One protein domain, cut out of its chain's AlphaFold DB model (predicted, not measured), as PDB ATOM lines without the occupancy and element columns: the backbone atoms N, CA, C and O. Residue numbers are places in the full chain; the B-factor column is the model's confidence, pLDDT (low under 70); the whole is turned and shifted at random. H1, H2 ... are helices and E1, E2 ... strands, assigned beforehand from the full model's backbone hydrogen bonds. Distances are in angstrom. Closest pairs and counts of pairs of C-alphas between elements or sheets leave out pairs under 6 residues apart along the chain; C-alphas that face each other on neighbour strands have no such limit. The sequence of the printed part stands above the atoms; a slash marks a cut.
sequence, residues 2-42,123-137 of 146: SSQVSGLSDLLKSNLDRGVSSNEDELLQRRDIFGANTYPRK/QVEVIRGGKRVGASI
ATOM      1  N   SER A   2     334.858 303.004 156.183       59.38
ATOM      2  CA  SER A   2     335.256 304.427 156.197       59.38
ATOM      3  C   SER A   2     334.294 305.393 155.480       59.38
ATOM      4  O   SER A   2     334.092 306.506 155.953       59.38
ATOM      5  N   SER A   3     333.648 304.980 154.383       66.75
ATOM      6  CA  SER A   3     332.752 305.859 153.609       66.75
ATOM      7  C   SER A   3     331.459 306.249 154.339       66.75
ATOM      8  O   SER A   3     330.967 307.359 154.161       66.75
ATOM      9  N   GLN A   4     330.920 305.365 155.183       71.81
ATOM     10  CA  GLN A   4     329.679 305.620 155.929       71.81
ATOM     11  C   GLN A   4     329.907 306.587 157.099       71.81
ATOM     12  O   GLN A   4     329.074 307.451 157.354       71.81
ATOM     13  N   VAL A   5     331.060 306.479 157.769       73.38
ATOM     14  CA  VAL A   5     331.442 307.368 158.878       73.38
ATOM     15  C   VAL A   5     331.702 308.788 158.370       73.38
ATOM     16  O   VAL A   5     331.231 309.746 158.976       73.38
ATOM     17  N   SER A   6     332.364 308.922 157.216       72.94
ATOM     18  CA  SER A   6     332.577 310.224 156.568       72.94
ATOM     19  C   SER A   6     331.249 310.902 156.213       72.94
ATOM     20  O   SER A   6     331.035 312.052 156.585       72.94
ATOM     21  N   GLY A   7     330.315 310.172 155.589       78.88
ATOM     22  CA  GLY A   7     329.004 310.725 155.227       78.88
ATOM     23  C   GLY A   7     328.172 311.174 156.433       78.88
ATOM     24  O   GLY A   7     327.464 312.175 156.353       78.88
ATOM     25  N   LEU A   8     328.287 310.483 157.572       75.75
ATOM     26  CA  LEU A   8     327.627 310.891 158.814       75.75
ATOM     27  C   LEU A   8     328.270 312.150 159.416       75.75
ATOM     28  O   LEU A   8     327.559 313.035 159.889       75.75
ATOM     29  N   SER A   9     329.600 312.249 159.363       74.69
ATOM     30  CA  SER A   9     330.334 313.418 159.859       74.69
ATOM     31  C   SER A   9     330.016 314.691 159.064       74.69
ATOM     32  O   SER A   9     329.818 315.755 159.655       74.69
ATOM     33  N   ASP A  10     329.834 314.557 157.746       75.81
ATOM     34  CA  ASP A  10     329.412 315.648 156.864       75.81
ATOM     35  C   ASP A  10     327.967 316.080 157.156       75.81
ATOM     36  O   ASP A  10     327.661 317.273 157.211       75.81
ATOM     37  N   LEU A  11     327.080 315.112 157.414       78.50
ATOM     38  CA  LEU A  11     325.672 315.363 157.722       78.50
ATOM     39  C   LEU A  11     325.486 316.052 159.086       78.50
ATOM     40  O   LEU A  11     324.624 316.918 159.229       78.50
ATOM     41  N   LEU A  12     326.324 315.715 160.069       74.62
ATOM     42  CA  LEU A  12     326.311 316.295 161.420       74.62
ATOM     43  C   LEU A  12     327.191 317.548 161.569       74.62
ATOM     44  O   LEU A  12     327.274 318.115 162.665       74.62
ATOM     45  N   LYS A  13     327.852 317.991 160.486       78.06
ATOM     46  CA  LYS A  13     328.845 319.079 160.499       78.06
ATOM     47  C   LYS A  13     329.845 318.915 161.654       78.06
ATOM     48  O   LYS A  13     330.097 319.855 162.414       78.06
ATOM     49  N   SER A  14     330.353 317.700 161.830       77.50
ATOM     50  CA  SER A  14     331.345 317.340 162.847       77.50
ATOM     51  C   SER A  14     332.631 316.915 162.159       77.50
ATOM     52  O   SER A  14     332.588 316.152 161.198       77.50
ATOM     53  N   ASN A  15     333.781 317.373 162.644       79.94
ATOM     54  CA  ASN A  15     335.059 316.962 162.082       79.94
ATOM     55  C   ASN A  15     335.577 315.709 162.808       79.94
ATOM     56  O   ASN A  15     335.604 315.695 164.033       79.94
ATOM     57  N   LEU A  16     336.010 314.676 162.083       74.31
ATOM     58  CA  LEU A  16     336.496 313.431 162.703       74.31
ATOM     59  C   LEU A  16     337.817 313.620 163.470       74.31
ATOM     60  O   LEU A  16     338.026 312.954 164.480       74.31
ATOM     61  N   ASP A  17     338.674 314.553 163.041       73.19
ATOM     62  CA  ASP A  17     339.971 314.821 163.679       73.19
ATOM     63  C   ASP A  17     339.891 315.921 164.747       73.19
ATOM     64  O   ASP A  17     340.614 315.902 165.743       73.19
ATOM     65  N   ARG A  18     339.029 316.923 164.531       76.38
ATOM     66  CA  ARG A  18     338.906 318.101 165.410       76.38
ATOM     67  C   ARG A  18     337.665 318.098 166.302       76.38
ATOM     68  O   ARG A  18     337.585 318.932 167.203       76.38
ATOM     69  N   GLY A  19     336.726 317.186 166.078       82.31
ATOM     70  CA  GLY A  19     335.452 317.126 166.783       82.31
ATOM     71  C   GLY A  19     334.541 318.325 166.512       82.31
ATOM     72  O   GLY A  19     334.625 318.974 165.463       82.31
ATOM     73  N   VAL A  20     333.654 318.614 167.467       83.81
ATOM     74  CA  VAL A  20     332.769 319.793 167.446       83.81
ATOM     75  C   VAL A  20     333.536 321.029 167.914       83.81
ATOM     76  O   VAL A  20     334.528 320.931 168.634       83.81
ATOM     77  N   SER A  21     333.088 322.214 167.509       80.25
ATOM     78  CA  SER A  21     333.575 323.474 168.070       80.25
ATOM     79  C   SER A  21     333.447 323.494 169.597       80.25
ATOM     80  O   SER A  21     332.449 323.045 170.156       80.25
ATOM     81  N   SER A  22     334.446 324.056 170.279       77.88
ATOM     82  CA  SER A  22     334.409 324.257 171.734       77.88
ATOM     83  C   SER A  22     333.611 325.506 172.145       77.88
ATOM     84  O   SER A  22     333.658 325.888 173.312       77.88
ATOM     85  N   ASN A  23     332.937 326.180 171.205       85.44
ATOM     86  CA  ASN A  23     332.178 327.395 171.487       85.44
ATOM     87  C   ASN A  23     330.869 327.071 172.222       85.44
ATOM     88  O   ASN A  23     330.045 326.318 171.701       85.44
ATOM     89  N   GLU A  24     330.651 327.663 173.396       79.12
ATOM     90  CA  GLU A  24     329.495 327.336 174.241       79.12
ATOM     91  C   GLU A  24     328.158 327.644 173.560       79.12
ATOM     92  O   GLU A  24     327.232 326.843 173.660       79.12
ATOM     93  N   ASP A  25     328.073 328.730 172.786       83.19
ATOM     94  CA  ASP A  25     326.849 329.091 172.060       83.19
ATOM     95  C   ASP A  25     326.461 328.040 171.008       83.19
ATOM     96  O   ASP A  25     325.286 327.715 170.841       83.19
ATOM     97  N   GLU A  26     327.450 327.463 170.314       81.94
ATOM     98  CA  GLU A  26     327.209 326.418 169.312       81.94
ATOM     99  C   GLU A  26     326.802 325.101 169.984       81.94
ATOM    100  O   GLU A  26     325.903 324.406 169.507       81.94
ATOM    101  N   LEU A  27     327.421 324.771 171.120       82.81
ATOM    102  CA  LEU A  27     327.062 323.599 171.919       82.81
ATOM    103  C   LEU A  27     325.642 323.723 172.487       82.81
ATOM    104  O   LEU A  27     324.871 322.766 172.416       82.81
ATOM    105  N   LEU A  28     325.265 324.903 172.991       81.75
ATOM    106  CA  LEU A  28     323.916 325.188 173.481       81.75
ATOM    107  C   LEU A  28     322.882 325.102 172.359       81.75
ATOM    108  O   LEU A  28     321.854 324.453 172.538       81.75
ATOM    109  N   GLN A  29     323.171 325.686 171.195       83.88
ATOM    110  CA  GLN A  29     322.283 325.620 170.037       83.88
ATOM    111  C   GLN A  29     322.101 324.177 169.546       83.88
ATOM    112  O   GLN A  29     320.980 323.754 169.270       83.88
ATOM    113  N   ARG A  30     323.177 323.382 169.493       80.94
ATOM    114  CA  ARG A  30     323.091 321.949 169.168       80.94
ATOM    115  C   ARG A  30     322.285 321.185 170.214       80.94
ATOM    116  O   ARG A  30     321.470 320.343 169.846       80.94
ATOM    117  N   ARG A  31     322.464 321.488 171.499       82.75
ATOM    118  CA  ARG A  31     321.686 320.875 172.583       82.75
ATOM    119  C   ARG A  31     320.195 321.195 172.472       82.75
ATOM    120  O   ARG A  31     319.374 320.347 172.804       82.75
ATOM    121  N   ASP A  32     319.850 322.389 172.003       81.75
ATOM    122  CA  ASP A  32     318.460 322.809 171.803       81.75
ATOM    123  C   ASP A  32     317.827 322.132 170.573       81.75
ATOM    124  O   ASP A  32     316.694 321.664 170.630       81.75
ATOM    125  N   ILE A  33     318.589 321.985 169.480       83.69
ATOM    126  CA  ILE A  33     318.122 321.356 168.230       83.69
ATOM    127  C   ILE A  33     318.009 319.830 168.355       83.69
ATOM    128  O   ILE A  33     317.021 319.242 167.917       83.69
ATOM    129  N   PHE A  34     319.028 319.173 168.911       83.31
ATOM    130  CA  PHE A  34     319.118 317.708 168.967       83.31
ATOM    131  C   PHE A  34     318.613 317.117 170.288       83.31
ATOM    132  O   PHE A  34     318.451 315.902 170.399       83.31
ATOM    133  N   GLY A  35     318.338 317.968 171.277       79.25
ATOM    134  CA  GLY A  35     317.995 317.563 172.631       79.25
ATOM    135  C   GLY A  35     319.230 317.326 173.503       79.25
ATOM    136  O   GLY A  35     320.327 317.019 173.035       79.25
ATOM    137  N   ALA A  36     319.049 317.481 174.814       76.19
ATOM    138  CA  ALA A  36     320.099 317.211 175.785       76.19
ATOM    139  C   ALA A  36     320.335 315.704 175.938       76.19
ATOM    140  O   ALA A  36     319.372 314.940 176.036       76.19
ATOM    141  N   ASN A  37     321.597 315.287 176.106       75.62
ATOM    142  CA  ASN A  37     321.954 313.919 176.504       75.62
ATOM    143  C   ASN A  37     321.656 313.662 177.997       75.62
ATOM    144  O   ASN A  37     322.430 313.060 178.738       75.62
ATOM    145  N   THR A  38     320.531 314.189 178.478       67.62
ATOM    146  CA  THR A  38     320.059 314.028 179.845       67.62
ATOM    147  C   THR A  38     318.924 313.026 179.848       67.62
ATOM    148  O   THR A  38     317.831 313.308 179.358       67.62
ATOM    149  N   TYR A  39     319.165 311.858 180.441       60.09
ATOM    150  CA  TYR A  39     318.097 310.902 180.702       60.09
ATOM    151  C   TYR A  39     316.968 311.595 181.475       60.09
ATOM    152  O   TYR A  39     317.254 312.322 182.435       60.09
ATOM    153  N   PRO A  40     315.693 311.391 181.091       56.69
ATOM    154  CA  PRO A  40     314.573 312.012 181.776       56.69
ATOM    155  C   PRO A  40     314.646 311.639 183.252       56.69
ATOM    156  O   PRO A  40     314.453 310.482 183.635       56.69
ATOM    157  N   ARG A  41     314.963 312.629 184.094       53.06
ATOM    158  CA  ARG A  41     314.987 312.448 185.541       53.06
ATOM    159  C   ARG A  41     313.600 311.957 185.933       53.06
ATOM    160  O   ARG A  41     312.616 312.669 185.716       53.06
ATOM    161  N   LYS A  42     313.493 310.746 186.496       50.53
ATOM    162  CA  LYS A  42     312.258 310.319 187.162       50.53
ATOM    163  C   LYS A  42     311.968 311.387 188.217       50.53
ATOM    164  O   LYS A  42     312.689 311.483 189.206       50.53
ATOM    165  N   GLN A 123     332.793 310.937 183.763       72.50
ATOM    166  CA  GLN A 123     333.517 311.818 182.861       72.50
ATOM    167  C   GLN A 123     333.913 311.022 181.621       72.50
ATOM    168  O   GLN A 123     334.562 309.980 181.716       72.50
ATOM    169  N   VAL A 124     333.491 311.513 180.465       79.19
ATOM    170  CA  VAL A 124     333.827 310.968 179.155       79.19
ATOM    171  C   VAL A 124     334.814 311.933 178.505       79.19
ATOM    172  O   VAL A 124     334.608 313.147 178.521       79.19
ATOM    173  N   GLU A 125     335.913 311.411 177.967       82.00
ATOM    174  CA  GLU A 125     336.866 312.220 177.210       82.00
ATOM    175  C   GLU A 125     336.311 312.437 175.800       82.00
ATOM    176  O   GLU A 125     335.991 311.478 175.107       82.00
ATOM    177  N   VAL A 126     336.176 313.697 175.391       85.56
ATOM    178  CA  VAL A 126     335.719 314.067 174.049       85.56
ATOM    179  C   VAL A 126     336.700 315.005 173.379       85.56
ATOM    180  O   VAL A 126     337.389 315.790 174.033       85.56
ATOM    181  N   ILE A 127     336.759 314.954 172.052       85.81
ATOM    182  CA  ILE A 127     337.550 315.894 171.260       85.81
ATOM    183  C   ILE A 127     336.656 317.072 170.863       85.81
ATOM    184  O   ILE A 127     335.673 316.897 170.145       85.81
ATOM    185  N   ARG A 128     337.012 318.283 171.307       85.38
ATOM    186  CA  ARG A 128     336.361 319.545 170.919       85.38
ATOM    187  C   ARG A 128     337.408 320.563 170.481       85.38
ATOM    188  O   ARG A 128     338.393 320.802 171.178       85.38
ATOM    189  N   GLY A 129     337.235 321.149 169.301       81.62
ATOM    190  CA  GLY A 129     338.185 322.103 168.717       81.62
ATOM    191  C   GLY A 129     339.612 321.554 168.565       81.62
ATOM    192  O   GLY A 129     340.572 322.319 168.640       81.62
ATOM    193  N   GLY A 130     339.765 320.237 168.395       81.38
ATOM    194  CA  GLY A 130     341.053 319.544 168.300       81.38
ATOM    195  C   GLY A 130     341.771 319.320 169.634       81.38
ATOM    196  O   GLY A 130     342.926 318.899 169.630       81.38
ATOM    197  N   LYS A 131     341.121 319.589 170.772       83.06
ATOM    198  CA  LYS A 131     341.645 319.294 172.111       83.06
ATOM    199  C   LYS A 131     340.796 318.219 172.778       83.06
ATOM    200  O   LYS A 131     339.575 318.234 172.652       83.06
ATOM    201  N   ARG A 132     341.446 317.314 173.511       83.38
ATOM    202  CA  ARG A 132     340.763 316.369 174.399       83.38
ATOM    203  C   ARG A 132     340.324 317.101 175.660       83.38
ATOM    204  O   ARG A 132     341.142 317.748 176.314       83.38
ATOM    205  N   VAL A 133     339.037 317.035 175.965       83.06
ATOM    206  CA  VAL A 133     338.413 317.679 177.119       83.06
ATOM    207  C   VAL A 133     337.553 316.637 177.824       83.06
ATOM    208  O   VAL A 133     336.801 315.911 177.178       83.06
ATOM    209  N   GLY A 134     337.656 316.552 179.149       80.38
ATOM    210  CA  GLY A 134     336.735 315.745 179.946       80.38
ATOM    211  C   GLY A 134     335.385 316.449 180.052       80.38
ATOM    212  O   GLY A 134     335.317 317.556 180.587       80.38
ATOM    213  N   ALA A 135     334.324 315.823 179.554       79.12
ATOM    214  CA  ALA A 135     332.952 316.304 179.674       79.12
ATOM    215  C   ALA A 135     332.110 315.300 180.472       79.12
ATOM    216  O   ALA A 135     332.352 314.093 180.439       79.12
ATOM    217  N   SER A 136     331.105 315.780 181.206       81.38
ATOM    218  CA  SER A 136     330.125 314.877 181.814       81.38
ATOM    219  C   SER A 136     329.300 314.202 180.718       81.38
ATOM    220  O   SER A 136     328.985 314.835 179.711       81.38
ATOM    221  N   ILE A 137     328.878 312.952 180.932       79.06
ATOM    222  CA  ILE A 137     327.990 312.243 179.998       79.06
ATOM    223  C   ILE A 137     326.723 313.050 179.651       79.06
ATOM    224  O   ILE A 137     326.215 312.953 178.538       79.06
TER     225      ILE A 137
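Overview. This is residues 2 to 42 and 123 to 137 of the 146 residues of the protein "Cation_ATPase_N domain-containing protein" of Aegilops tauschii subsp. strangulata (UniProt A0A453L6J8). An open, elongated model, in which the long link of residues 12 to 23 joins helices H1 and H2, and E1 and E2 form a two-stranded hairpin; residues 29 to 35 stick out. The 56 printed residues hold H1, H2, E1, E2 in that order, class mixed, with an antiparallel sheet. It is only just loose, close to compact, with a radius of gyration of the C-alphas of 12.6 A and spans of 40 by 21 by 21 A.

Along the chain. H1, residues 2 to 11, begins at C-alpha 2 (335.256, 304.427, 156.197) and measures 14.6 A. H2, residues 24 to 34, measures 15.1 A. E1 is residues 123 to 128; E2, residues 131 to 136, ends at C-alpha 136 (330.125, 314.877, 181.814).

Arrangement. H1 and H2 are apart, and in both every O i to N i+4 pair is within hydrogen-bond range. H1 is apart from E1 and E2, and H2 from E2. Hairpin E1 and E2 is antiparallel at 143 degrees, with N 124 and O 135 2.8 A apart, within hydrogen-bond range.

Size, cuts and confidence. The farthest C-alphas, Ser 3 and Lys 42, are 39.6 A apart. Residues 43 to 122 are not printed, a 21.7 A gap between C-alphas 42 and 123. pLDDT is under 70 at residues 2 to 3 and 38 to 42.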